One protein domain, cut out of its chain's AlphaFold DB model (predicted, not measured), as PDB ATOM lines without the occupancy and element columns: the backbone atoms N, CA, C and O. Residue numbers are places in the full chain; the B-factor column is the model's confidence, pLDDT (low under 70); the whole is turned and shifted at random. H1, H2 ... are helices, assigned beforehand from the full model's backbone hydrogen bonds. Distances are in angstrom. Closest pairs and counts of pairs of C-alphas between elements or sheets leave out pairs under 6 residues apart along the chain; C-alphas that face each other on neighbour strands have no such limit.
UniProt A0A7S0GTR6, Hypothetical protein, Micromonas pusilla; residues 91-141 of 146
ATOM      1  N   SER A  91      63.305  37.950 186.149       81.19
ATOM      2  CA  SER A  91      64.144  37.032 186.928       81.19
ATOM      3  C   SER A  91      65.572  37.560 187.122       81.19
ATOM      4  O   SER A  91      66.098  37.506 188.236       81.19
ATOM      5  N   ARG A  92      66.167  38.170 186.089       84.12
ATOM      6  CA  ARG A  92      67.472  38.849 186.189       84.12
ATOM      7  C   ARG A  92      67.426  40.038 187.145       84.12
ATOM      8  O   ARG A  92      68.303  40.187 187.990       84.12
ATOM      9  N   THR A  93      66.392  40.867 187.030       85.56
ATOM     10  CA  THR A  93      66.201  42.045 187.892       85.56
ATOM     11  C   THR A  93      66.016  41.626 189.348       85.56
ATOM     12  O   THR A  93      66.611  42.214 190.246       85.56
ATOM     13  N   LYS A  94      65.260  40.554 189.592       90.00
ATOM     14  CA  LYS A  94      65.079  39.977 190.924       90.00
ATOM     15  C   LYS A  94      66.391  39.451 191.506       90.00
ATOM     16  O   LYS A  94      66.670  39.704 192.673       90.00
ATOM     17  N   ALA A  95      67.195  38.750 190.708       88.31
ATOM     18  CA  ALA A  95      68.507  38.271 191.138       88.31
ATOM     19  C   ALA A  95      69.468  39.432 191.444       88.31
ATOM     20  O   ALA A  95      70.172  39.397 192.449       88.31
ATOM     21  N   MET A  96      69.455  40.482 190.619       90.62
ATOM     22  CA  MET A  96      70.243  41.694 190.842       90.62
ATOM     23  C   MET A  96      69.830  42.404 192.136       90.62
ATOM     24  O   MET A  96      70.691  42.733 192.942       90.62
ATOM     25  N   ASN A  97      68.528  42.587 192.368       93.25
ATOM     26  CA  ASN A  97      68.027  43.198 193.600       93.25
ATOM     27  C   ASN A  97      68.401  42.364 194.834       93.25
ATOM     28  O   ASN A  97      68.853  42.930 195.822       93.25
ATOM     29  N   GLY A  98      68.314  41.032 194.748       94.00
ATOM     30  CA  GLY A  98      68.773  40.143 195.819       94.00
ATOM     31  C   GLY A  98      70.269  40.292 196.115       94.00
ATOM     32  O   GLY A  98      70.658  40.407 197.269       94.00
ATOM     33  N   ALA A  99      71.111  40.392 195.083       93.88
ATOM     34  CA  ALA A  99      72.542  40.630 195.272       93.88
ATOM     35  C   ALA A  99      72.838  41.995 195.927       93.88
ATOM     36  O   ALA A  99      73.781  42.115 196.707       93.88
ATOM     37  N   VAL A 100      72.034  43.022 195.634       94.44
ATOM     38  CA  VAL A 100      72.135  44.336 196.290       94.44
ATOM     39  C   VAL A 100      71.711  44.254 197.762       94.44
ATOM     40  O   VAL A 100      72.374  44.837 198.618       94.44
ATOM     41  N   GLU A 101      70.646  43.517 198.083       94.44
ATOM     42  CA  GLU A 101      70.214  43.260 199.468       94.44
ATOM     43  C   GLU A 101      71.279  42.493 200.272       94.44
ATOM     44  O   GLU A 101      71.602  42.876 201.402       94.44
ATOM     45  N   ASP A 102      71.886  41.469 199.669       94.56
ATOM     46  CA  ASP A 102      72.989  40.709 200.264       94.56
ATOM     47  C   ASP A 102      74.202  41.610 200.535       94.56
ATOM     48  O   ASP A 102      74.798  41.550 201.613       94.56
ATOM     49  N   LEU A 103      74.547  42.487 199.585       92.31
ATOM     50  CA  LEU A 103      75.640  43.447 199.741       92.31
ATOM     51  C   LEU A 103      75.361  44.438 200.874       92.31
ATOM     52  O   LEU A 103      76.248  44.705 201.680       92.31
ATOM     53  N   ASN A 104      74.131  44.940 200.988       92.12
ATOM     54  CA  ASN A 104      73.749  45.817 202.093       92.12
ATOM     55  C   ASN A 104      73.865  45.110 203.447       92.12
ATOM     56  O   ASN A 104      74.425  45.676 204.382       92.12
ATOM     57  N   THR A 105      73.409  43.860 203.521       93.88
ATOM     58  CA  THR A 105      73.523  43.032 204.730       93.88
ATOM     59  C   THR A 105      74.987  42.795 205.109       93.88
ATOM     60  O   THR A 105      75.347  42.846 206.286       93.88
ATOM     61  N   LEU A 106      75.855  42.564 204.118       94.19
ATOM     62  CA  LEU A 106      77.291  42.415 204.335       94.19
ATOM     63  C   LEU A 106      77.916  43.706 204.878       94.19
ATOM     64  O   LEU A 106      78.654  43.648 205.857       94.19
ATOM     65  N   MET A 107      77.589  44.861 204.295       91.44
ATOM     66  CA  MET A 107      78.083  46.158 204.770       91.44
ATOM     67  C   MET A 107      77.683  46.426 206.227       91.44
ATOM     68  O   MET A 107      78.495  46.909 207.015       91.44
ATOM     69  N   ASP A 108      76.458  46.076 206.614       89.88
ATOM     70  CA  ASP A 108      75.995  46.253 207.992       89.88
ATOM     71  C   ASP A 108      76.773  45.347 208.963       89.88
ATOM     72  O   ASP A 108      77.193  45.786 210.039       89.88
ATOM     73  N   ALA A 109      77.052  44.105 208.552       91.50
ATOM     74  CA  ALA A 109      77.900  43.189 209.309       91.50
ATOM     75  C   ALA A 109      79.351  43.696 209.421       91.50
ATOM     76  O   ALA A 109      79.971  43.563 210.478       91.50
ATOM     77  N   GLU A 110      79.902  44.301 208.366       89.88
ATOM     78  CA  GLU A 110      81.239  44.904 208.386       89.88
ATOM     79  C   GLU A 110      81.322  46.057 209.392       89.88
ATOM     80  O   GLU A 110      82.245  46.095 210.210       89.88
ATOM     81  N   VAL A 111      80.331  46.954 209.403       91.62
ATOM     82  CA  VAL A 111      80.254  48.049 210.382       91.62
ATOM     83  C   VAL A 111      80.149  47.502 211.809       91.62
ATOM     84  O   VAL A 111      80.818  48.010 212.712       91.62
ATOM     85  N   GLU A 112      79.381  46.431 212.032       90.88
ATOM     86  CA  GLU A 112      79.291  45.777 213.342       90.88
ATOM     87  C   GLU A 112      80.639  45.179 213.784       90.88
ATOM     88  O   GLU A 112      81.060  45.357 214.933       90.88
ATOM     89  N   VAL A 113      81.340  44.481 212.884       94.44
ATOM     90  CA  VAL A 113      82.658  43.886 213.162       94.44
ATOM     91  C   VAL A 113      83.686  44.966 213.480       94.44
ATOM     92  O   VAL A 113      84.416  44.836 214.468       94.44
ATOM     93  N   LEU A 114      83.720  46.050 212.702       90.25
ATOM     94  CA  LEU A 114      84.581  47.196 212.982       90.25
ATOM     95  C   LEU A 114      84.230  47.815 214.334       90.25
ATOM     96  O   LEU A 114      85.120  48.055 215.145       90.25
ATOM     97  N   GLY A 115      82.945  47.982 214.639       89.62
ATOM     98  CA  GLY A 115      82.510  48.487 215.933       89.62
ATOM     99  C   GLY A 115      83.030  47.646 217.105       89.62
ATOM    100  O   GLY A 115      83.552  48.199 218.072       89.62
ATOM    101  N   LYS A 116      82.966  46.315 216.994       92.12
ATOM    102  CA  LYS A 116      83.519  45.388 217.999       92.12
ATOM    103  C   LYS A 116      85.043  45.462 218.088       92.12
ATOM    104  O   LYS A 116      85.590  45.356 219.184       92.12
ATOM    105  N   ALA A 117      85.735  45.629 216.961       90.75
ATOM    106  CA  ALA A 117      87.188  45.784 216.940       90.75
ATOM    107  C   ALA A 117      87.623  47.053 217.688       90.75
ATOM    108  O   ALA A 117      88.561  47.008 218.479       90.75
ATOM    109  N   PHE A 118      86.893  48.155 217.516       91.69
ATOM    110  CA  PHE A 118      87.110  49.389 218.266       91.69
ATOM    111  C   PHE A 118      86.884  49.208 219.769       91.69
ATOM    112  O   PHE A 118      87.737  49.598 220.562       91.69
ATOM    113  N   ASP A 119      85.805  48.529 220.164       90.06
ATOM    114  CA  ASP A 119      85.535  48.244 221.578       90.06
ATOM    115  C   ASP A 119      86.644  47.371 222.208       90.06
ATOM    116  O   ASP A 119      86.925  47.460 223.405       90.06
ATOM    117  N   LEU A 120      87.294  46.503 221.421       93.00
ATOM    118  CA  LEU A 120      88.471  45.742 221.860       93.00
ATOM    119  C   LEU A 120      89.714  46.627 221.996       93.00
ATOM    120  O   LEU A 120      90.440  46.490 222.980       93.00
ATOM    121  N   LEU A 121      89.955  47.531 221.045       89.88
ATOM    122  CA  LEU A 121      91.068  48.483 221.102       89.88
ATOM    123  C   LEU A 121      90.959  49.396 222.331       89.88
ATOM    124  O   LEU A 121      91.953  49.594 223.033       89.88
ATOM    125  N   GLU A 122      89.752  49.864 222.655       90.25
ATOM    126  CA  GLU A 122      89.500  50.670 223.850       90.25
ATOM    127  C   GLU A 122      89.804  49.888 225.137       90.25
ATOM    128  O   GLU A 122      90.496  50.390 226.026       90.25
ATOM    129  N   LYS A 123      89.379  48.616 225.217       92.56
ATOM    130  CA  LYS A 123      89.708  47.720 226.345       92.56
ATOM    131  C   LYS A 123      91.210  47.472 226.490       92.56
ATOM    132  O   LYS A 123      91.681  47.266 227.605       92.56
ATOM    133  N   LEU A 124      91.956  47.490 225.386       92.00
ATOM    134  CA  LEU A 124      93.417  47.366 225.370       92.00
ATOM    135  C   LEU A 124      94.138  48.694 225.671       92.00
ATOM    136  O   LEU A 124      95.363  48.713 225.760       92.00
ATOM    137  N   GLY A 125      93.398  49.789 225.873       88.19
ATOM    138  CA  GLY A 125      93.937  51.088 226.277       88.19
ATOM    139  C   GLY A 125      94.287  52.027 225.123       88.19
ATOM    140  O   GLY A 125      94.855  53.091 225.372       88.19
ATOM    141  N   ILE A 126      93.936  51.680 223.881       84.19
ATOM    142  CA  ILE A 126      94.083  52.564 222.720       84.19
ATOM    143  C   ILE A 126      92.866  53.494 222.692       84.19
ATOM    144  O   ILE A 126      91.740  53.053 222.479       84.19
ATOM    145  N   LYS A 127      93.098  54.783 222.956       84.19
ATOM    146  CA  LYS A 127      92.067  55.830 223.034       84.19
ATOM    147  C   LYS A 127      92.204  56.821 221.879       84.19
ATOM    148  O   LYS A 127      93.274  56.931 221.287       84.19
ATOM    149  N   GLY A 128      91.141  57.583 221.625       79.69
ATOM    150  CA  GLY A 128      91.136  58.659 220.627       79.69
ATOM    151  C   GLY A 128      90.922  58.185 219.191       79.69
ATOM    152  O   GLY A 128      91.315  58.887 218.266       79.69
ATOM    153  N   LEU A 129      90.341  56.996 219.006       78.69
ATOM    154  CA  LEU A 129      89.924  56.504 217.698       78.69
ATOM    155  C   LEU A 129      88.402  56.622 217.595       78.69
ATOM    156  O   LEU A 129      87.680  55.997 218.372       78.69
ATOM    157  N   ASP A 130      87.931  57.428 216.650       83.06
ATOM    158  CA  ASP A 130      86.501  57.646 216.446       83.06
ATOM    159  C   ASP A 130      85.866  56.408 215.819       83.06
ATOM    160  O   ASP A 130      86.278  55.954 214.748       83.06
ATOM    161  N   LYS A 131      84.868  55.841 216.505       80.62
ATOM    162  CA  LYS A 131      84.146  54.657 216.031       80.62
ATOM    163  C   LYS A 131      83.529  54.964 214.662       80.62
ATOM    164  O   LYS A 131      82.985  56.058 214.492       80.62
ATOM    165  N   PRO A 132      83.583  54.028 213.696       79.00
ATOM    166  CA  PRO A 132      82.931  54.242 212.415       79.00
ATOM    167  C   PRO A 132      81.453  54.595 212.635       79.00
ATOM    168  O   PRO A 132      80.806  53.975 213.492       79.00
ATOM    169  N   PRO A 133      80.918  55.587 211.900       75.62
ATOM    170  CA  PRO A 133      79.521  55.961 212.024       75.62
ATOM    171  C   PRO A 133      78.650  54.754 211.678       75.62
ATOM    172  O   PRO A 133      78.861  54.080 210.667       75.62
ATOM    173  N   SER A 134      77.661  54.465 212.524       73.25
ATOM    174  CA  SER A 134      76.635  53.489 212.167       73.25
ATOM    175  C   SER A 134      75.861  54.017 210.966       73.25
ATOM    176  O   SER A 134      75.521  55.199 210.941       73.25
ATOM    177  N   ARG A 135      75.527  53.155 210.009       67.50
ATOM    178  CA  ARG A 135      74.867  53.547 208.757       67.50
ATOM    179  C   ARG A 135      73.580  54.367 208.964       67.50
ATOM    180  O   ARG A 135      73.412  55.397 208.327       67.50
ATOM    181  N   GLY A 136      72.772  54.030 209.975       61.97
ATOM    182  CA  GLY A 136      71.574  54.804 210.340       61.97
ATOM    183  C   GLY A 136      71.831  56.207 210.915       61.97
ATOM    184  O   GLY A 136      70.901  56.997 211.021       61.97
ATOM    185  N   ALA A 137      73.071  56.540 211.283       59.62
ATOM    186  CA  ALA A 137      73.457  57.891 211.693       59.62
ATOM    187  C   ALA A 137      73.888  58.765 210.503       59.62
ATOM    188  O   ALA A 137      73.825  59.984 210.609       59.62
ATOM    189  N   ALA A 138      74.305  58.158 209.383       56.75
ATOM    190  CA  ALA A 138      74.590  58.881 208.145       56.75
ATOM    191  C   ALA A 138      73.286  59.282 207.436       56.75
ATOM    192  O   ALA A 138      73.139  60.441 207.066       56.75
ATOM    193  N   ASP A 139      72.302  58.378 207.374       52.84
ATOM    194  CA  ASP A 139      70.980  58.678 206.801       52.84
ATOM    195  C   ASP A 139      70.189  59.708 207.638       52.84
ATOM    196  O   ASP A 139      69.405  60.480 207.100       52.84
ATOM    197  N   ALA A 140      70.415  59.772 208.958       54.38
ATOM    198  CA  ALA A 140      69.800  60.772 209.840       54.38
ATOM    199  C   ALA A 140      70.492  62.150 209.805       54.38
ATOM    200  O   ALA A 140      69.958  63.118 210.342       54.38
ATOM    201  N   ALA A 141      71.691  62.242 209.220       58.12
ATOM    202  CA  ALA A 141      72.439  63.493 209.097       58.12
ATOM    203  C   ALA A 141      72.175  64.221 207.766       58.12
ATOM    204  O   ALA A 141      72.551  65.386 207.641       58.12
TER     205      ALA A 141
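AT A GLANCE: This is residues 91 to 141 of the 146 residues of the protein "Hypothetical protein" of Micromonas pusilla (UniProt A0A7S0GTR6). One long helix, H1, makes the long axis of a hook: past its last residue a stretch with no named element, residues 124 to 134, folds back beside it and leads to the very short helix H2 near the middle of H1, with residues 140 and 141 following H2 as the last of the printed part. Residues 91 to 106 of H1 stick out free. The 51 printed residues hold two named helices, H1 then H2, and no named strand: all helix. The whole is extended, with a radius of gyration of the C-alphas of 15.3 A, a rod spanning 51 by 24 by 9 A.

HOW THE PARTS SIT: H1, residues 91 to 123, and H2, residues 135 to 139, are close but not clearly touching; their closest C-alphas, of Asp 108 and Arg 135, are 7.4 A apart. In H1 and H2 every O i to N i+4 pair is within hydrogen-bond range.

IN THESE COORDINATES: H1 measures 48.2 A from C-alpha 91 at (64.144, 37.032, 186.928) to C-alpha 123 at (89.708, 47.720, 226.345). H2 measures 6.7 A and ends with C-alpha 139 at (70.980, 58.678, 206.801).

THE WHOLE: The C-alphas farthest apart, of Ser 91 and Gly 125, are 51.3 A apart. The printed part has no cut. The link from H1 to H2 is long, 11 residues. Residues 135 to 141 have pLDDT under 70.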